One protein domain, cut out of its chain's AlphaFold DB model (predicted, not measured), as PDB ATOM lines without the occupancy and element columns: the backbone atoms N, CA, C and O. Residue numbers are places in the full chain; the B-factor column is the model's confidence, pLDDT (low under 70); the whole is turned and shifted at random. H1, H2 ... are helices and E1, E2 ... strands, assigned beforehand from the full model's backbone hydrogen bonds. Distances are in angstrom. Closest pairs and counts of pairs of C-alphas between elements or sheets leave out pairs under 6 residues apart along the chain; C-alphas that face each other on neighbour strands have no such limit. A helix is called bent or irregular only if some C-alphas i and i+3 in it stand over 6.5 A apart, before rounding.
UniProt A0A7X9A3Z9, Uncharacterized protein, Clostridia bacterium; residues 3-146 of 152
ATOM      1  N   VAL A   3     339.769 315.869 294.754       91.44
ATOM      2  CA  VAL A   3     340.185 315.564 293.372       91.44
ATOM      3  C   VAL A   3     339.557 314.250 292.944       91.44
ATOM      4  O   VAL A   3     339.647 313.264 293.669       91.44
ATOM      5  N   PHE A   4     338.923 314.247 291.781       93.69
ATOM      6  CA  PHE A   4     338.350 313.072 291.146       93.69
ATOM      7  C   PHE A   4     339.021 312.854 289.801       93.69
ATOM      8  O   PHE A   4     339.340 313.817 289.103       93.69
ATOM      9  N   LEU A   5     339.186 311.589 289.433       94.50
ATOM     10  CA  LEU A   5     339.688 311.220 288.120       94.50
ATOM     11  C   LEU A   5     338.540 310.878 287.166       94.50
ATOM     12  O   LEU A   5     337.651 310.106 287.522       94.50
ATOM     13  N   LYS A   6     338.566 311.438 285.959       93.94
ATOM     14  CA  LYS A   6     337.560 311.229 284.921       93.94
ATOM     15  C   LYS A   6     337.994 310.148 283.935       93.94
ATOM     16  O   LYS A   6     339.126 310.167 283.458       93.94
ATOM     17  N   ASP A   7     337.077 309.230 283.639       89.56
ATOM     18  CA  ASP A   7     337.150 308.240 282.558       89.56
ATOM     19  C   ASP A   7     338.439 307.405 282.510       89.56
ATOM     20  O   ASP A   7     338.928 307.021 281.447       89.56
ATOM     21  N   ILE A   8     338.969 307.058 283.683       90.00
ATOM     22  CA  ILE A   8     340.229 306.321 283.794       90.00
ATOM     23  C   ILE A   8     340.180 304.925 283.170       90.00
ATOM     24  O   ILE A   8     339.133 304.270 283.065       90.00
ATOM     25  N   SER A   9     341.342 304.438 282.754       87.88
ATOM     26  CA  SER A   9     341.537 303.067 282.303       87.88
ATOM     27  C   SER A   9     342.103 302.183 283.420       87.88
ATOM     28  O   SER A   9     342.449 302.645 284.505       87.88
ATOM     29  N   HIS A  10     342.211 300.881 283.153       83.00
ATOM     30  CA  HIS A  10     342.760 299.924 284.113       83.00
ATOM     31  C   HIS A  10     344.229 300.203 284.465       83.00
ATOM     32  O   HIS A  10     344.638 299.902 285.582       83.00
ATOM     33  N   VAL A  11     345.011 300.775 283.541       86.50
ATOM     34  CA  VAL A  11     346.420 301.114 283.799       86.50
ATOM     35  C   VAL A  11     346.580 302.371 284.649       86.50
ATOM     36  O   VAL A  11     347.671 302.608 285.140       86.50
ATOM     37  N   ASP A  12     345.514 303.152 284.826       87.88
ATOM     38  CA  ASP A  12     345.540 304.422 285.560       87.88
ATOM     39  C   ASP A  12     345.082 304.259 287.016       87.88
ATOM     40  O   ASP A  12     345.076 305.220 287.783       87.88
ATOM     41  N   ILE A  13     344.673 303.047 287.407       86.69
ATOM     42  CA  ILE A  13     344.232 302.739 288.774       86.69
ATOM     43  C   ILE A  13     345.377 302.962 289.769       86.69
ATOM     44  O   ILE A  13     345.131 303.398 290.887       86.69
ATOM     45  N   ASP A  14     346.628 302.759 289.355       88.88
ATOM     46  CA  ASP A  14     347.811 303.011 290.185       88.88
ATOM     47  C   ASP A  14     347.966 304.491 290.591       88.88
ATOM     48  O   ASP A  14     348.617 304.801 291.591       88.88
ATOM     49  N   LEU A  15     347.349 305.421 289.853       89.38
ATOM     50  CA  LEU A  15     347.318 306.842 290.201       89.38
ATOM     51  C   LEU A  15     346.511 307.091 291.474       89.38
ATOM     52  O   LEU A  15     346.808 308.036 292.201       89.38
ATOM     53  N   ILE A  16     345.525 306.241 291.769       87.44
ATOM     54  CA  ILE A  16     344.714 306.339 292.988       87.44
ATOM     55  C   ILE A  16     345.577 306.127 294.237       87.44
ATOM     56  O   ILE A  16     345.323 306.754 295.260       87.44
ATOM     57  N   ASP A  17     346.616 305.297 294.144       85.38
ATOM     58  CA  ASP A  17     347.537 305.043 295.257       85.38
ATOM     59  C   ASP A  17     348.658 306.094 295.344       85.38
ATOM     60  O   ASP A  17     349.243 306.310 296.405       85.38
ATOM     61  N   LYS A  18     348.974 306.761 294.225       89.62
ATOM     62  CA  LYS A  18     350.044 307.774 294.131       89.62
ATOM     63  C   LYS A  18     349.582 309.180 294.496       89.62
ATOM     64  O   LYS A  18     350.380 309.983 294.977       89.62
ATOM     65  N   TYR A  19     348.316 309.483 294.240       90.31
ATOM     66  CA  TYR A  19     347.718 310.796 294.435       90.31
ATOM     67  C   TYR A  19     346.510 310.674 295.372       90.31
ATOM     68  O   TYR A  19     345.840 309.649 295.376       90.31
ATOM     69  N   PRO A  20     346.172 311.706 296.156       88.12
ATOM     70  CA  PRO A  20     344.996 311.720 297.029       88.12
ATOM     71  C   PRO A  20     343.711 311.911 296.203       88.12
ATOM     72  O   PRO A  20     343.030 312.943 296.252       88.12
ATOM     73  N   ILE A  21     343.392 310.896 295.408       92.00
ATOM     74  CA  ILE A  21     342.180 310.806 294.605       92.00
ATOM     75  C   ILE A  21     341.027 310.406 295.522       92.00
ATOM     76  O   ILE A  21     341.090 309.428 296.258       92.00
ATOM     77  N   HIS A  22     339.966 311.202 295.493       92.12
ATOM     78  CA  HIS A  22     338.805 311.073 296.371       92.12
ATOM     79  C   HIS A  22     337.648 310.312 295.723       92.12
ATOM     80  O   HIS A  22     336.634 310.087 296.378       92.12
ATOM     81  N   GLY A  23     337.768 309.968 294.444       93.88
ATOM     82  CA  GLY A  23     336.733 309.294 293.679       93.88
ATOM     83  C   GLY A  23     337.047 309.274 292.193       93.88
ATOM     84  O   GLY A  23     338.006 309.893 291.729       93.88
ATOM     85  N   VAL A  24     336.191 308.593 291.445       95.19
ATOM     86  CA  VAL A  24     336.252 308.557 289.984       95.19
ATOM     87  C   VAL A  24     334.918 308.977 289.394       95.19
ATOM     88  O   VAL A  24     333.863 308.733 289.982       95.19
ATOM     89  N   VAL A  25     334.970 309.617 288.233       94.56
ATOM     90  CA  VAL A  25     333.802 310.010 287.449       94.56
ATOM     91  C   VAL A  25     333.873 309.280 286.117       94.56
ATOM     92  O   VAL A  25     334.897 309.346 285.443       94.56
ATOM     93  N   PHE A  26     332.803 308.595 285.730       94.12
ATOM     94  CA  PHE A  26     332.699 307.963 284.418       94.12
ATOM     95  C   PHE A  26     331.520 308.518 283.637       94.12
ATOM     96  O   PHE A  26     330.416 308.584 284.175       94.12
ATOM     97  N   ALA A  27     331.726 308.827 282.361       92.44
ATOM     98  CA  ALA A  27     330.634 309.031 281.420       92.44
ATOM     99  C   ALA A  27     330.018 307.670 281.054       92.44
ATOM    100  O   ALA A  27     330.636 306.855 280.364       92.44
ATOM    101  N   ILE A  28     328.802 307.401 281.535       92.62
ATOM    102  CA  ILE A  28     328.139 306.100 281.389       92.62
ATOM    103  C   ILE A  28     327.031 306.184 280.344       92.62
ATOM    104  O   ILE A  28     326.126 307.018 280.409       92.62
ATOM    105  N   THR A  29     327.068 305.239 279.414       90.19
ATOM    106  CA  THR A  29     326.023 304.963 278.436       90.19
ATOM    107  C   THR A  29     325.676 303.476 278.453       90.19
ATOM    108  O   THR A  29     326.408 302.649 278.999       90.19
ATOM    109  N   ALA A  30     324.569 303.102 277.812       86.94
ATOM    110  CA  ALA A  30     324.210 301.692 277.661       86.94
ATOM    111  C   ALA A  30     325.270 300.889 276.877       86.94
ATOM    112  O   ALA A  30     325.389 299.687 277.069       86.94
ATOM    113  N   GLN A  31     326.048 301.541 276.005       90.25
ATOM    114  CA  GLN A  31     327.064 300.871 275.186       90.25
ATOM    115  C   GLN A  31     328.364 300.582 275.945       90.25
ATOM    116  O   GLN A  31     329.102 299.689 275.544       90.25
ATOM    117  N   ASN A  32     328.681 301.351 276.993       93.81
ATOM    118  CA  ASN A  32     329.966 301.245 277.690       93.81
ATOM    119  C   ASN A  32     329.847 300.769 279.148       93.81
ATOM    120  O   ASN A  32     330.874 300.568 279.797       93.81
ATOM    121  N   CYS A  33     328.628 300.565 279.658       93.50
ATOM    122  CA  CYS A  33     328.393 300.219 281.059       93.50
ATOM    123  C   CYS A  33     329.090 298.916 281.481       93.50
ATOM    124  O   CYS A  33     329.615 298.856 282.590       93.50
ATOM    125  N   GLU A  34     329.172 297.906 280.608       94.69
ATOM    126  CA  GLU A  34     329.901 296.657 280.882       94.69
ATOM    127  C   GLU A  34     331.398 296.914 281.090       94.69
ATOM    128  O   GLU A  34     331.971 296.513 282.102       94.69
ATOM    129  N   SER A  35     332.020 297.684 280.194       93.81
ATOM    130  CA  SER A  35     333.433 298.059 280.327       93.81
ATOM    131  C   SER A  35     333.691 298.881 281.594       93.81
ATOM    132  O   SER A  35     334.695 298.688 282.280       93.81
ATOM    133  N   ILE A  36     332.777 299.788 281.945       93.81
ATOM    134  CA  ILE A  36     332.875 300.577 283.177       93.81
ATOM    135  C   ILE A  36     332.732 299.674 284.397       93.81
ATOM    136  O   ILE A  36     333.497 299.809 285.352       93.81
ATOM    137  N   ARG A  37     331.819 298.704 284.357       94.50
ATOM    138  CA  ARG A  37     331.636 297.742 285.437       94.50
ATOM    139  C   ARG A  37     332.911 296.949 285.715       94.50
ATOM    140  O   ARG A  37     333.307 296.856 286.876       94.50
ATOM    141  N   GLU A  38     333.582 296.456 284.678       93.06
ATOM    142  CA  GLU A  38     334.871 295.761 284.811       93.06
ATOM    143  C   GLU A  38     335.962 296.648 285.426       93.06
ATOM    144  O   GLU A  38     336.780 296.177 286.219       93.06
ATOM    145  N   LYS A  39     335.989 297.943 285.081       92.44
ATOM    146  CA  LYS A  39     336.913 298.907 285.700       92.44
ATOM    147  C   LYS A  39     336.597 299.090 287.181       92.44
ATOM    148  O   LYS A  39     337.506 299.017 288.000       92.44
ATOM    149  N   VAL A  40     335.320 299.270 287.526       92.62
ATOM    150  CA  VAL A  40     334.855 299.463 288.909       92.62
ATOM    151  C   VAL A  40     335.220 298.280 289.807       92.62
ATOM    152  O   VAL A  40     335.581 298.489 290.960       92.62
ATOM    153  N   GLU A  41     335.193 297.045 289.301       92.56
ATOM    154  CA  GLU A  41     335.605 295.856 290.073       92.56
ATOM    155  C   GLU A  41     337.077 295.843 290.472       92.56
ATOM    156  O   GLU A  41     337.441 295.174 291.437       92.56
ATOM    157  N   LYS A  42     337.914 296.575 289.738       91.88
ATOM    158  CA  LYS A  42     339.353 296.672 289.992       91.88
ATOM    159  C   LYS A  42     339.711 297.869 290.869       91.88
ATOM    160  O   LYS A  42     340.856 297.967 291.299       91.88
ATOM    161  N   LEU A  43     338.767 298.778 291.119       92.12
ATOM    162  CA  LEU A  43     339.004 299.932 291.979       92.12
ATOM    163  C   LEU A  43     339.044 299.513 293.452       92.12
ATOM    164  O   LEU A  43     338.288 298.628 293.865       92.12
ATOM    165  N   PRO A  44     339.870 300.177 294.279       90.88
ATOM    166  CA  PRO A  44     339.798 300.003 295.720       90.88
ATOM    167  C   PRO A  44     338.381 300.290 296.232       90.88
ATOM    168  O   PRO A  44     337.766 301.287 295.858       90.88
ATOM    169  N   PHE A  45     337.867 299.437 297.123       89.00
ATOM    170  CA  PHE A  45     336.460 299.465 297.558       89.00
ATOM    171  C   PHE A  45     336.011 300.794 298.193       89.00
ATOM    172  O   PHE A  45     334.814 301.062 298.272       89.00
ATOM    173  N   TYR A  46     336.954 301.597 298.692       88.38
ATOM    174  CA  TYR A  46     336.687 302.883 299.333       88.38
ATOM    175  C   TYR A  46     336.574 304.045 298.338       88.38
ATOM    176  O   TYR A  46     336.210 305.146 298.746       88.38
ATOM    177  N   ILE A  47     336.901 303.833 297.058       92.69
ATOM    178  CA  ILE A  47     336.836 304.868 296.027       92.69
ATOM    179  C   ILE A  47     335.391 305.000 295.539       92.69
ATOM    180  O   ILE A  47     334.874 304.078 294.904       92.69
ATOM    181  N   PRO A  48     334.717 306.136 295.798       93.62
ATOM    182  CA  PRO A  48     333.372 306.345 295.298       93.62
ATOM    183  C   PRO A  48     333.395 306.496 293.776       93.62
ATOM    184  O   PRO A  48     334.231 307.206 293.208       93.62
ATOM    185  N   VAL A  49     332.426 305.853 293.133       94.50
ATOM    186  CA  VAL A  49     332.222 305.902 291.685       94.50
ATOM    187  C   VAL A  49     331.026 306.793 291.392       94.50
ATOM    188  O   VAL A  49     329.923 306.540 291.880       94.50
ATOM    189  N   ILE A  50     331.240 307.840 290.605       93.88
ATOM    190  CA  ILE A  50     330.201 308.773 290.180       93.88
ATOM    191  C   ILE A  50     329.931 308.557 288.690       93.88
ATOM    192  O   ILE A  50     330.859 308.557 287.885       93.88
ATOM    193  N   GLY A  51     328.666 308.373 288.320       92.81
ATOM    194  CA  GLY A  51     328.254 308.268 286.922       92.81
ATOM    195  C   GLY A  51     327.775 309.600 286.367       92.81
ATOM    196  O   GLY A  51     326.803 310.158 286.861       92.81
ATOM    197  N   GLU A  52     328.409 310.097 285.320       91.50
ATOM    198  CA  GLU A  52     327.858 311.141 284.464       91.50
ATOM    199  C   GLU A  52     326.973 310.474 283.404       91.50
ATOM    200  O   GLU A  52     327.456 309.702 282.577       91.50
ATOM    201  N   ILE A  53     325.661 310.706 283.477       89.62
ATOM    202  CA  ILE A  53     324.655 309.983 282.692       89.62
ATOM    203  C   ILE A  53     323.835 311.000 281.896       89.62
ATOM    204  O   ILE A  53     323.287 311.957 282.452       89.62
ATOM    205  N   ALA A  54     323.741 310.778 280.585       86.19
ATOM    206  CA  ALA A  54     322.852 311.546 279.723       86.19
ATOM    207  C   ALA A  54     321.375 311.345 280.127       86.19
ATOM    208  O   ALA A  54     321.046 310.356 280.788       86.19
ATOM    209  N   PRO A  55     320.452 312.236 279.734       82.12
ATOM    210  CA  PRO A  55     319.047 312.091 280.091       82.12
ATOM    211  C   PRO A  55     318.484 310.761 279.571       82.12
ATOM    212  O   PRO A  55     318.481 310.488 278.370       82.12
ATOM    213  N   LEU A  56     318.015 309.922 280.493       85.38
ATOM    214  CA  LEU A  56     317.418 308.616 280.226       85.38
ATOM    215  C   LEU A  56     316.141 308.453 281.062       85.38
ATOM    216  O   LEU A  56     315.972 309.136 282.078       85.38
ATOM    217  N   PRO A  57     315.232 307.537 280.685       87.12
ATOM    218  CA  PRO A  57     314.119 307.162 281.545       87.12
ATOM    219  C   PRO A  57     314.611 306.680 282.914       87.12
ATOM    220  O   PRO A  57     315.625 305.984 282.998       87.12
ATOM    221  N   LYS A  58     313.858 306.975 283.980       86.50
ATOM    222  CA  LYS A  58     314.226 306.614 285.358       86.50
ATOM    223  C   LYS A  58     314.679 305.160 285.505       86.50
ATOM    224  O   LYS A  58     315.705 304.921 286.128       86.50
ATOM    225  N   TYR A  59     313.931 304.204 284.949       89.62
ATOM    226  CA  TYR A  59     314.257 302.779 285.089       89.62
ATOM    227  C   TYR A  59     315.661 302.453 284.555       89.62
ATOM    228  O   TYR A  59     316.394 301.713 285.197       89.62
ATOM    229  N   ALA A  60     316.069 303.075 283.444       90.25
ATOM    230  CA  ALA A  60     317.386 302.871 282.855       90.25
ATOM    231  C   ALA A  60     318.491 303.501 283.719       90.25
ATOM    232  O   ALA A  60     319.560 302.923 283.878       90.25
ATOM    233  N   ILE A  61     318.229 304.664 284.329       89.88
ATOM    234  CA  ILE A  61     319.171 305.287 285.272       89.88
ATOM    235  C   ILE A  61     319.347 304.405 286.515       89.88
ATOM    236  O   ILE A  61     320.474 304.183 286.947       89.88
ATOM    237  N   GLU A  62     318.254 303.878 287.074       91.25
ATOM    238  CA  GLU A  62     318.292 302.954 288.217       91.25
ATOM    239  C   GLU A  62     319.107 301.698 287.884       91.25
ATOM    240  O   GLU A  62     320.008 301.337 288.640       91.25
ATOM    241  N   GLU A  63     318.869 301.076 286.725       92.75
ATOM    242  CA  GLU A  63     319.665 299.934 286.259       92.75
ATOM    243  C   GLU A  63     321.159 300.263 286.199       92.75
ATOM    244  O   GLU A  63     321.967 299.499 286.724       92.75
ATOM    245  N   LEU A  64     321.538 301.421 285.648       93.06
ATOM    246  CA  LEU A  64     322.937 301.856 285.603       93.06
ATOM    247  C   LEU A  64     323.526 302.100 287.001       93.06
ATOM    248  O   LEU A  64     324.672 301.713 287.243       93.06
ATOM    249  N   ILE A  65     322.756 302.686 287.929       92.25
ATOM    250  CA  ILE A  65     323.171 302.894 289.328       92.25
ATOM    251  C   ILE A  65     323.533 301.560 289.980       92.25
ATOM    252  O   ILE A  65     324.630 301.423 290.529       92.25
ATOM    253  N   PHE A  66     322.638 300.572 289.905       92.69
ATOM    254  CA  PHE A  66     322.864 299.267 290.524       92.69
ATOM    255  C   PHE A  66     323.957 298.478 289.804       92.69
ATOM    256  O   PHE A  66     324.853 297.937 290.455       92.69
ATOM    257  N   PHE A  67     323.915 298.444 288.471       94.44
ATOM    258  CA  PHE A  67     324.847 297.670 287.661       94.44
ATOM    259  C   PHE A  67     326.283 298.158 287.844       94.44
ATOM    260  O   PHE A  67     327.153 297.355 288.172       94.44
ATOM    261  N   CYS A  68     326.522 299.469 287.728       93.81
ATOM    262  CA  CYS A  68     327.854 300.068 287.860       93.81
ATOM    263  C   CYS A  68     328.258 300.372 289.315       93.81
ATOM    264  O   CYS A  68     329.344 300.903 289.535       93.81
ATOM    265  N   ARG A  69     327.419 300.031 290.306       92.56
ATOM    266  CA  ARG A  69     327.641 300.296 291.744       92.56
ATOM    267  C   ARG A  69     327.926 301.774 292.045       92.56
ATOM    268  O   ARG A  69     328.857 302.114 292.776       92.56
ATOM    269  N   LEU A  70     327.124 302.660 291.462       93.44
ATOM    270  CA  LEU A  70     327.339 304.102 291.546       93.44
ATOM    271  C   LEU A  70     327.017 304.639 292.942       93.44
ATOM    272  O   LEU A  70     325.935 304.423 293.486       93.44
ATOM    273  N   SER A  71     327.960 305.394 293.498       92.06
ATOM    274  CA  SER A  71     327.807 306.144 294.751       92.06
ATOM    275  C   SER A  71     327.202 307.532 294.531       92.06
ATOM    276  O   SER A  71     326.706 308.153 295.469       92.06
ATOM    277  N   GLY A  72     327.257 308.034 293.299       90.00
ATOM    278  CA  GLY A  72     326.678 309.308 292.903       90.00
ATOM    279  C   GLY A  72     326.376 309.341 291.413       90.00
ATOM    280  O   GLY A  72     326.936 308.558 290.646       90.00
ATOM    281  N   ILE A  73     325.523 310.271 291.000       89.62
ATOM    282  CA  ILE A  73     325.249 310.542 289.591       89.62
ATOM    283  C   ILE A  73     325.239 312.039 289.290       89.62
ATOM    284  O   ILE A  73     324.894 312.870 290.138       89.62
ATOM    285  N   ILE A  74     325.593 312.363 288.054       88.12
ATOM    286  CA  ILE A  74     325.530 313.694 287.466       88.12
ATOM    287  C   ILE A  74     324.646 313.586 286.223       88.12
ATOM    288  O   ILE A  74     324.968 312.824 285.315       88.12
ATOM    289  N   ILE A  75     323.521 314.303 286.203       84.88
ATOM    290  CA  ILE A  75     322.533 314.251 285.116       84.88
ATOM    291  C   ILE A  75     322.499 315.599 284.392       84.88
ATOM    292  O   ILE A  75     322.375 316.647 285.028       84.88
ATOM    293  N   THR A  76     322.581 315.567 283.063       74.12
ATOM    294  CA  THR A  76     322.677 316.752 282.189       74.12
ATOM    295  C   THR A  76     321.345 317.471 281.904       74.12
ATOM    296  O   THR A  76     321.335 318.478 281.207       74.12
ATOM    297  N   GLU A  77     320.211 317.033 282.468       69.25
ATOM    298  CA  GLU A  77     318.926 317.748 282.366       69.25
ATOM    299  C   GLU A  77     318.104 317.746 283.664       69.25
ATOM    300  O   GLU A  77     318.078 316.793 284.441       69.25
ATOM    301  N   LYS A  78     317.364 318.842 283.871       55.31
ATOM    302  CA  LYS A  78     316.661 319.199 285.116       55.31
ATOM    303  C   LYS A  78     315.302 318.506 285.326       55.31
ATOM    304  O   LYS A  78     314.598 318.847 286.276       55.31
ATOM    305  N   ASN A  79     314.900 317.585 284.443       50.12
ATOM    306  CA  ASN A  79     313.502 317.143 284.347       50.12
ATOM    307  C   ASN A  79     313.138 315.824 285.035       50.12
ATOM    308  O   ASN A  79     311.959 315.479 285.049       50.12
ATOM    309  N   SER A  80     314.054 315.137 285.717       54.16
ATOM    310  CA  SER A  80     313.657 314.059 286.629       54.16
ATOM    311  C   SER A  80     313.627 314.566 288.074       54.16
ATOM    312  O   SER A  80     314.547 314.335 288.850       54.16
ATOM    313  N   ARG A  81     312.531 315.217 288.492       55.03
ATOM    314  CA  ARG A  81     312.215 315.392 289.934       55.03
ATOM    315  C   ARG A  81     311.823 314.072 290.617       55.03
ATOM    316  O   ARG A  81     311.367 314.067 291.759       55.03
ATOM    317  N   GLU A  82     311.954 312.954 289.916       64.50
ATOM    318  CA  GLU A  82     311.701 311.638 290.465       64.50
ATOM    319  C   GLU A  82     312.846 311.234 291.393       64.50
ATOM    320  O   GLU A  82     314.023 311.375 291.070       64.50
ATOM    321  N   LYS A  83     312.487 310.727 292.571       72.12
ATOM    322  CA  LYS A  83     313.451 310.217 293.544       72.12
ATOM    323  C   LYS A  83     314.176 309.008 292.939       72.12
ATOM    324  O   LYS A  83     313.508 308.019 292.621       72.12
ATOM    325  N   LEU A  84     315.496 309.116 292.788       82.75
ATOM    326  CA  LEU A  84     316.386 308.026 292.381       82.75
ATOM    327  C   LEU A  84     316.992 307.344 293.615       82.75
ATOM    328  O   LEU A  84     317.098 307.969 294.675       82.75
ATOM    329  N   SER A  85     317.407 306.085 293.485       82.62
ATOM    330  CA  SER A  85     318.002 305.315 294.594       82.62
ATOM    331  C   SER A  85     319.434 305.735 294.959       82.62
ATOM    332  O   SER A  85     320.001 305.213 295.917       82.62
ATOM    333  N   CYS A  86     320.036 306.672 294.219       82.69
ATOM    334  CA  CYS A  86     321.408 307.123 294.441       82.69
ATOM    335  C   CYS A  86     321.480 308.232 295.515       82.69
ATOM    336  O   CYS A  86     320.696 309.183 295.452       82.69
ATOM    337  N   PRO A  87     322.416 308.165 296.484       75.12
ATOM    338  CA  PRO A  87     322.479 309.134 297.581       75.12
ATOM    339  C   PRO A  87     322.980 310.519 297.150       75.12
ATOM    340  O   PRO A  87     322.571 311.520 297.738       75.12
ATOM    341  N   LEU A  88     323.849 310.595 296.138       80.38
ATOM    342  CA  LEU A  88     324.369 311.853 295.605       80.38
ATOM    343  C   LEU A  88     323.850 312.065 294.181       80.38
ATOM    344  O   LEU A  88     324.196 311.313 293.278       80.38
ATOM    345  N   ILE A  89     323.058 313.116 293.974       79.56
ATOM    346  CA  ILE A  89     322.532 313.490 292.656       79.56
ATOM    347  C   ILE A  89     322.887 314.951 292.412       79.56
ATOM    348  O   ILE A  89     322.488 315.827 293.180       79.56
ATOM    349  N   THR A  90     323.635 315.208 291.346       79.25
ATOM    350  CA  THR A  90     323.948 316.561 290.875       79.25
ATOM    351  C   THR A  90     323.338 316.759 289.495       79.25
ATOM    352  O   THR A  90     323.380 315.862 288.660       79.25
ATOM    353  N   TYR A  91     322.772 317.934 289.247       77.69
ATOM    354  CA  TYR A  91     322.256 318.303 287.933       77.69
ATOM    355  C   TYR A  91     323.206 319.319 287.310       77.69
ATOM    356  O   TYR A  91     323.522 320.326 287.948       77.69
ATOM    357  N   THR A  92     323.649 319.064 286.085       72.75
ATOM    358  CA  THR A  92     324.488 319.985 285.310       72.75
ATOM    359  C   THR A  92     323.719 320.468 284.088       72.75
ATOM    360  O   THR A  92     322.972 319.703 283.493       72.75
ATOM    361  N   GLY A  93     323.861 321.747 283.744       66.00
ATOM    362  CA  GLY A  93     323.403 322.276 282.454       66.00
ATOM    363  C   GLY A  93     324.487 322.216 281.376       66.00
ATOM    364  O   GLY A  93     324.182 322.390 280.202       66.00
ATOM    365  N   ASP A  94     325.731 321.954 281.782       68.94
ATOM    366  CA  ASP A  94     326.917 322.042 280.942       68.94
ATOM    367  C   ASP A  94     327.526 320.652 280.745       68.94
ATOM    368  O   ASP A  94     327.688 319.887 281.699       68.94
ATOM    369  N   SER A  95     327.868 320.328 279.497       68.56
ATOM    370  CA  SER A  95     328.543 319.079 279.114       68.56
ATOM    371  C   SER A  95     330.066 319.142 279.262       68.56
ATOM    372  O   SER A  95     330.732 318.110 279.269       68.56
ATOM    373  N   ASP A  96     330.621 320.346 279.377       78.75
ATOM    374  CA  ASP A  96     332.056 320.618 279.403       78.75
ATOM    375  C   ASP A  96     332.409 321.297 280.728       78.75
ATOM    376  O   ASP A  96     332.562 322.511 280.804       78.75
ATOM    377  N   TRP A  97     332.451 320.504 281.798       86.88
ATOM    378  CA  TRP A  97     332.735 320.942 283.164       86.88
ATOM    379  C   TRP A  97     333.887 320.117 283.750       86.88
ATOM    380  O   TRP A  97     334.081 318.953 283.400       86.88
ATOM    381  N   ASN A  98     334.643 320.718 284.666       87.62
ATOM    382  CA  ASN A  98     335.766 320.064 285.350       87.62
ATOM    383  C   ASN A  98     335.810 320.378 286.855       87.62
ATOM    384  O   ASN A  98     336.768 320.028 287.545       87.62
ATOM    385  N   ALA A  99     334.787 321.048 287.391       88.44
ATOM    386  CA  ALA A  99     334.733 321.411 288.797       88.44
ATOM    387  C   ALA A  99     333.317 321.362 289.374       88.44
ATOM    388  O   ALA A  99     332.337 321.633 288.686       88.44
ATOM    389  N   LEU A 100     333.231 321.081 290.677       84.81
ATOM    390  CA  LEU A 100     332.036 321.306 291.488       84.81
ATOM    391  C   LEU A 100     332.267 322.501 292.413       84.81
ATOM    392  O   LEU A 100     333.193 322.510 293.233       84.81
ATOM    393  N   VAL A 101     331.387 323.490 292.320       83.56
ATOM    394  CA  VAL A 101     331.422 324.736 293.085       83.56
ATOM    395  C   VAL A 101     330.197 324.805 293.994       83.56
ATOM    396  O   VAL A 101     329.078 324.465 293.602       83.56
ATOM    397  N   LYS A 102     330.400 325.237 295.241       80.25
ATOM    398  CA  LYS A 102     329.302 325.448 296.190       80.25
ATOM    399  C   LYS A 102     328.547 326.724 295.817       80.25
ATOM    400  O   LYS A 102     329.148 327.777 295.638       80.25
ATOM    401  N   SER A 103     327.230 326.629 295.741       76.69
ATOM    402  CA  SER A 103     326.300 327.736 295.519       76.69
ATOM    403  C   SER A 103     325.271 327.798 296.652       76.69
ATOM    404  O   SER A 103     325.233 326.913 297.509       76.69
ATOM    405  N   GLN A 104     324.428 328.834 296.661       74.19
ATOM    406  CA  GLN A 104     323.348 328.969 297.648       74.19
ATOM    407  C   GLN A 104     322.333 327.814 297.577       74.19
ATOM    408  O   GLN A 104     321.797 327.415 298.605       74.19
ATOM    409  N   ASP A 105     322.143 327.224 296.393       71.38
ATOM    410  CA  ASP A 105     321.162 326.159 296.136       71.38
ATOM    411  C   ASP A 105     321.759 324.739 296.238       71.38
ATOM    412  O   ASP A 105     321.119 323.767 295.841       71.38
ATOM    413  N   GLY A 106     323.007 324.603 296.706       74.69
ATOM    414  CA  GLY A 106     323.751 323.337 296.715       74.69
ATOM    415  C   GLY A 106     324.970 323.368 295.795       74.69
ATOM    416  O   GLY A 106     325.622 324.403 295.662       74.69
ATOM    417  N   TYR A 107     325.314 322.245 295.168       76.25
ATOM    418  CA  TYR A 107     326.471 322.159 294.270       76.25
ATOM    419  C   TYR A 107     326.079 322.441 292.820       76.25
ATOM    420  O   TYR A 107     325.037 321.978 292.356       76.25
ATOM    421  N   LYS A 108     326.926 323.189 292.113       79.81
ATOM    422  CA  LYS A 108     326.833 323.418 290.666       79.81
ATOM    423  C   LYS A 108     328.135 322.983 290.005       79.81
ATOM    424  O   LYS A 108     329.201 323.086 290.612       79.81
ATOM    425  N   THR A 109     328.039 322.477 288.789       85.25
ATOM    426  CA  THR A 109     329.188 322.241 287.914       85.25
ATOM    427  C   THR A 109     329.690 323.568 287.340       85.25
ATOM    428  O   THR A 109     328.918 324.513 287.188       85.25
ATOM    429  N   ASP A 110     330.993 323.662 287.085       85.81
ATOM    430  CA  ASP A 110     331.626 324.798 286.406       85.81
ATOM    431  C   ASP A 110     332.817 324.294 285.573       85.81
ATOM    432  O   ASP A 110     333.373 323.216 285.839       85.81
ATOM    433  N   LYS A 111     333.229 325.091 284.586       87.56
ATOM    434  CA  LYS A 111     334.492 324.918 283.870       87.56
ATOM    435  C   LYS A 111     335.484 325.951 284.372       87.56
ATOM    436  O   LYS A 111     335.372 327.141 284.091       87.56
ATOM    437  N   ILE A 112     336.472 325.488 285.123       83.69
ATOM    438  CA  ILE A 112     337.494 326.333 285.727       83.69
ATOM    439  C   ILE A 112     338.800 326.152 284.964       83.69
ATOM    440  O   ILE A 112     339.334 325.045 284.866       83.69
ATOM    441  N   MET A 113     339.331 327.264 284.453       79.25
ATOM    442  CA  MET A 113     340.717 327.322 284.003       79.25
ATOM    443  C   MET A 113     341.661 327.341 285.207       79.25
ATOM    444  O   MET A 113     341.346 327.832 286.287       79.25
ATOM    445  N   LEU A 114     342.852 326.802 285.017       69.00
ATOM    446  CA  LEU A 114     343.765 326.406 286.091       69.00
ATOM    447  C   LEU A 114     344.288 327.586 286.903       69.00
ATOM    448  O   LEU A 114     344.264 327.585 288.135       69.00
ATOM    449  N   ASN A 115     344.627 328.662 286.198       73.06
ATOM    450  CA  ASN A 115     344.981 329.949 286.784       73.06
ATOM    451  C   ASN A 115     343.840 330.582 287.609       73.06
ATOM    452  O   ASN A 115     344.094 331.476 288.420       73.06
ATOM    453  N   GLU A 116     342.601 330.112 287.454       77.25
ATOM    454  CA  GLU A 116     341.424 330.593 288.179       77.25
ATOM    455  C   GLU A 116     341.010 329.704 289.360       77.25
ATOM    456  O   GLU A 116     340.135 330.115 290.131       77.25
ATOM    457  N   ILE A 117     341.656 328.548 289.581       76.38
ATOM    458  CA  ILE A 117     341.321 327.629 290.690       76.38
ATOM    459  C   ILE A 117     341.318 328.373 292.036       76.38
ATOM    460  O   ILE A 117     340.382 328.219 292.819       76.38
ATOM    461  N   LYS A 118     342.295 329.265 292.273       72.12
ATOM    462  CA  LYS A 118     342.352 330.137 293.471       72.12
ATOM    463  C   LYS A 118     341.118 330.997 293.658       72.12
ATOM    464  O   LYS A 118     340.664 331.203 294.775       72.12
ATOM    465  N   LYS A 119     340.658 331.593 292.564       77.50
ATOM    466  CA  LYS A 119     339.615 332.613 292.582       77.50
ATOM    467  C   LYS A 119     338.248 331.975 292.788       77.50
ATOM    468  O   LYS A 119     337.389 332.553 293.442       77.50
ATOM    469  N   LYS A 120     338.057 330.791 292.207       76.19
ATOM    470  CA  LYS A 120     336.796 330.051 292.233       76.19
ATOM    471  C   LYS A 120     336.674 329.109 293.433       76.19
ATOM    472  O   LYS A 120     335.552 328.771 293.796       76.19
ATOM    473  N   SER A 121     337.791 328.711 294.049       78.31
ATOM    474  CA  SER A 121     337.849 327.827 295.226       78.31
ATOM    475  C   SER A 121     336.923 326.605 295.106       78.31
ATOM    476  O   SER A 121     336.015 326.426 295.930       78.31
ATOM    477  N   PRO A 122     337.106 325.766 294.065       85.56
ATOM    478  CA  PRO A 122     336.221 324.639 293.823       85.56
ATOM    479  C   PRO A 122     336.251 323.645 294.984       85.56
ATOM    480  O   PRO A 122     337.284 323.374 295.606       85.56
ATOM    481  N   GLN A 123     335.090 323.064 295.270       85.25
ATOM    482  CA  GLN A 123     334.964 322.024 296.287       85.25
ATOM    483  C   GLN A 123     335.535 320.705 295.781       85.25
ATOM    484  O   GLN A 123     336.179 319.987 296.551       85.25
ATOM    485  N   ALA A 124     335.358 320.420 294.490       88.31
ATOM    486  CA  ALA A 124     335.986 319.299 293.813       88.31
ATOM    487  C   ALA A 124     336.488 319.697 292.422       88.31
ATOM    488  O   ALA A 124     335.822 320.468 291.734       88.31
ATOM    489  N   LEU A 125     337.627 319.135 292.022       91.56
ATOM    490  CA  LEU A 125     338.109 319.110 290.644       91.56
ATOM    491  C   LEU A 125     337.909 317.711 290.070       91.56
ATOM    492  O   LEU A 125     338.133 316.720 290.767       91.56
ATOM    493  N   VAL A 126     337.494 317.647 288.815       92.31
ATOM    494  CA  VAL A 126     337.300 316.425 288.040       92.31
ATOM    495  C   VAL A 126     338.233 316.514 286.849       92.31
ATOM    496  O   VAL A 126     338.031 317.346 285.971       92.31
ATOM    497  N   LEU A 127     339.284 315.704 286.874       91.81
ATOM    498  CA  LEU A 127     340.406 315.799 285.948       91.81
ATOM    499  C   LEU A 127     340.582 314.474 285.227       91.81
ATOM    500  O   LEU A 127     340.482 313.410 285.835       91.81
ATOM    501  N   THR A 128     340.901 314.516 283.947       92.12
ATOM    502  CA  THR A 128     341.491 313.371 283.254       92.12
ATOM    503  C   THR A 128     342.870 313.047 283.843       92.12
ATOM    504  O   THR A 128     343.446 313.817 284.615       92.12
ATOM    505  N   LYS A 129     343.429 311.890 283.478       90.94
ATOM    506  CA  LYS A 129     344.795 311.523 283.870       90.94
ATOM    507  C   LYS A 129     345.824 312.565 283.438       90.94
ATOM    508  O   LYS A 129     346.679 312.929 284.241       90.94
ATOM    509  N   ASP A 130     345.763 312.996 282.183       90.56
ATOM    510  CA  ASP A 130     346.775 313.891 281.625       90.56
ATOM    511  C   ASP A 130     346.721 315.247 282.330       90.56
ATOM    512  O   ASP A 130     347.748 315.746 282.786       90.56
ATOM    513  N   GLU A 131     345.507 315.755 282.568       90.00
ATOM    514  CA  GLU A 131     345.285 316.944 283.389       90.00
ATOM    515  C   GLU A 131     345.804 316.746 284.818       90.00
ATOM    516  O   GLU A 131     346.496 317.610 285.341       90.00
ATOM    517  N   LEU A 132     345.544 315.611 285.477       91.06
ATOM    518  CA  LEU A 132     346.086 315.379 286.819       91.06
ATOM    519  C   LEU A 132     347.616 315.480 286.828       91.06
ATOM    520  O   LEU A 132     348.171 316.155 287.691       91.06
ATOM    521  N   LEU A 133     348.292 314.799 285.901       90.56
ATOM    522  CA  LEU A 133     349.754 314.740 285.865       90.56
ATOM    523  C   LEU A 133     350.377 316.104 285.556       90.56
ATOM    524  O   LEU A 133     351.366 316.478 286.187       90.56
ATOM    525  N   GLU A 134     349.783 316.848 284.626       87.81
ATOM    526  CA  GLU A 134     350.211 318.202 284.274       87.81
ATOM    527  C   GLU A 134     350.025 319.172 285.449       87.81
ATOM    528  O   GLU A 134     350.904 319.978 285.755       87.81
ATOM    529  N   LEU A 135     348.899 319.058 286.154       83.50
ATOM    530  CA  LEU A 135     348.447 320.055 287.128       83.50
ATOM    531  C   LEU A 135     348.806 319.728 288.559       83.50
ATOM    532  O   LEU A 135     348.657 320.572 289.447       83.50
ATOM    533  N   TRP A 136     349.295 318.517 288.802       86.88
ATOM    534  CA  TRP A 136     349.649 318.072 290.132       86.88
ATOM    535  C   TRP A 136     350.576 319.044 290.879       86.88
ATOM    536  O   TRP A 136     350.280 319.333 292.039       86.88
ATOM    537  N   PRO A 137     351.641 319.613 290.275       83.25
ATOM    538  CA  PRO A 137     352.489 320.576 290.974       83.25
ATOM    539  C   PRO A 137     351.710 321.794 291.490       83.25
ATOM    540  O   PRO A 137     351.976 322.288 292.586       83.25
ATOM    541  N   GLU A 138     350.723 322.275 290.736       79.19
ATOM    542  CA  GLU A 138     349.882 323.402 291.138       79.19
ATOM    543  C   GLU A 138     348.886 322.993 292.226       79.19
ATOM    544  O   GLU A 138     348.820 323.644 293.270       79.19
ATOM    545  N   ILE A 139     348.178 321.875 292.031       80.44
ATOM    546  CA  ILE A 139     347.225 321.289 292.995       80.44
ATOM    547  C   ILE A 139     347.901 321.003 294.340       80.44
ATOM    548  O   ILE A 139     347.365 321.337 295.399       80.44
ATOM    549  N   TYR A 140     349.106 320.443 294.321       81.25
ATOM    550  CA  TYR A 140     349.876 320.173 295.527       81.25
ATOM    551  C   TYR A 140     350.250 321.465 296.260       81.25
ATOM    552  O   TYR A 140     350.063 321.570 297.472       81.25
ATOM    553  N   ASN A 141     350.701 322.489 295.529       71.50
ATOM    554  CA  ASN A 141     350.986 323.806 296.100       71.50
ATOM    555  C   ASN A 141     349.733 324.486 296.675       71.50
ATOM    556  O   ASN A 141     349.851 325.291 297.602       71.50
ATOM    557  N   PHE A 142     348.543 324.174 296.152       69.00
ATOM    558  CA  PHE A 142     347.274 324.608 296.732       69.00
ATOM    559  C   PHE A 142     347.010 323.977 298.089       69.00
ATOM    560  O   PHE A 142     346.712 324.692 299.045       69.00
ATOM    561  N   TRP A 143     347.159 322.660 298.188       68.19
ATOM    562  CA  TRP A 143     346.959 321.957 299.450       68.19
ATOM    563  C   TRP A 143     348.035 322.260 300.486       68.19
ATOM    564  O   TRP A 143     347.701 322.461 301.646       68.19
ATOM    565  N   GLY A 144     349.298 322.384 300.078       58.06
ATOM    566  CA  GLY A 144     350.396 322.733 300.983       58.06
ATOM    567  C   GLY A 144     350.302 324.146 301.572       58.06
ATOM    568  O   GLY A 144     350.941 324.421 302.583       58.06
ATOM    569  N   LYS A 145     349.512 325.043 300.961       52.28
ATOM    570  CA  LYS A 145     349.252 326.413 301.447       52.28
ATOM    571  C   LYS A 145     347.908 326.581 302.150       52.28
ATOM    572  O   LYS A 145     347.659 327.649 302.702       52.28
ATOM    573  N   TRP A 146     347.048 325.565 302.127       46.84
ATOM    574  CA  TRP A 146     345.914 325.474 303.041       46.84
ATOM    575  C   TRP A 146     346.470 325.120 304.421       46.84
ATOM    576  O   TRP A 146     346.489 323.966 304.843       46.84
TER     577      TRP A 146
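AT A GLANCE: This is residues 3 to 146 of the 152 residues of an uncharacterized protein of Clostridia bacterium (UniProt A0A7X9A3Z9). Eight strands curl into a flattened, nearly closed barrel, with helices round its outside. H1, H2, H3 and H5 are set outside the parallel strands, H4 lies near the E6 end, and the edge strands E5 and E7 come close across the gap without pairing. The printed part has 144 residues with five named helices and eight named strands, in the order E1 H1 E2 H2 E3 H3 E4 E5 E6 E7 H4 E8 H5. The mixed sheet runs E5 E4 E3 E2 E1 E8 E6 E7, and the class is mixed, helices and strands. The whole is compact, with a radius of gyration of the C-alphas of 15.2 A and spans of 45 by 37 by 22 A.

HOW THE PARTS SIT: E1, residues 3 to 6, and E2, residues 23 to 28, are parallel neighbours, with N 25 and O 5 at 2.8 A. Between them in the chain, H1, residues 14 to 18, is only just on the sheet, with 5 pairs of C-alphas within 10 A, and only grazes it with residues 15 to 16. H2, residues 33 to 42, follows, then E3, residues 49 to 53, parallel to E2, with N 50 and O 24 at 2.8 A. H2 is over E3 and E2 at a height over the sheet of 9.9 A, from a local plane through only just 6 C-alphas of the sheet; it runs along the strands, at 1 degree to E2 on the local plane. H3, residues 58 to 67, only grazes the sheet with residues 61 to 65. H2 and H3 only just touch, with 3 pairs of C-alphas within 8 A, the closest Arg 37 and Phe 67 at 7.1 A; they run the same way at a shallow tilt of 32 degrees. E4, residues 72 to 75, is parallel to E3, with N 74 and O 51 at 2.8 A. The units E1 H1 E2, E2 H2 E3 and E3 H3 E4 are strand-helix-strand units, two parallel neighbour strands with a helix between, each with a right-handed crossover. E5, residues 88 to 91, is parallel to E4, with N 73 and O 88 at 2.8 A. E6, residues 99 to 103, and E7, residues 106 to 110, form a hairpin, with N 103 and O 106 at 2.7 A. The closest C-alphas of E5 and E7 are those of Thr 90 and Tyr 107, 7.0 A apart. H4, residues 114 to 120, only grazes the sheet with residues 117 to 120. E8, residues 124 to 127, is antiparallel to E6, with N 100 and O 124 at 2.9 A, and parallel to E1, with N 4 and O 125 at 2.8 A. E7, H4 and E8 make a split strand-helix-strand unit, with E6 between its strands and a right-handed crossover. The sheet is a folded sheet, bent back into two leaves: E5 E4 E3 E2 face E8 E6 E7, with E1 as the hinge. H5, residues 129 to 145, is over E8 at a height over the sheet of 9.7 A and only just not over E1, on which 2 of its C-alphas fall; it runs along the strands. Every O i to N i+4 pair is within hydrogen-bond range in H1 and H3, against 5 of 6 in H2, 11 of 13 in H5 and 1 of 3 in H4, where 2 of 4 O i to N i+3 pairs are.

IN THESE COORDINATES: E1 begins at C-alpha 3, (340.185, 315.564, 293.372). E2 is 15.3 A from first to last C-alpha, H2 14.6 A, H3 14.1 A and E7 13.1 A. H5, 23.5 A long, has a kink of 58 degrees near residue 136 and ends at C-alpha 145, (349.252, 326.413, 301.447). H4 and H5 are irregular: C-alphas 115 and 118 are 7.2 A apart, and C-alphas 134 and 137 are 7.5 A apart.

THE WHOLE: The two C-alphas farthest apart, those of Tyr 59 and Lys 145, are 45.3 A apart. The printed part has no cut. The link from E4 to E5, residues 76 to 87, is long. The mean pLDDT of the printed part is 84.3; it is under 70 at residues 77 to 82, 93 to 95, 114 and 142 to 146.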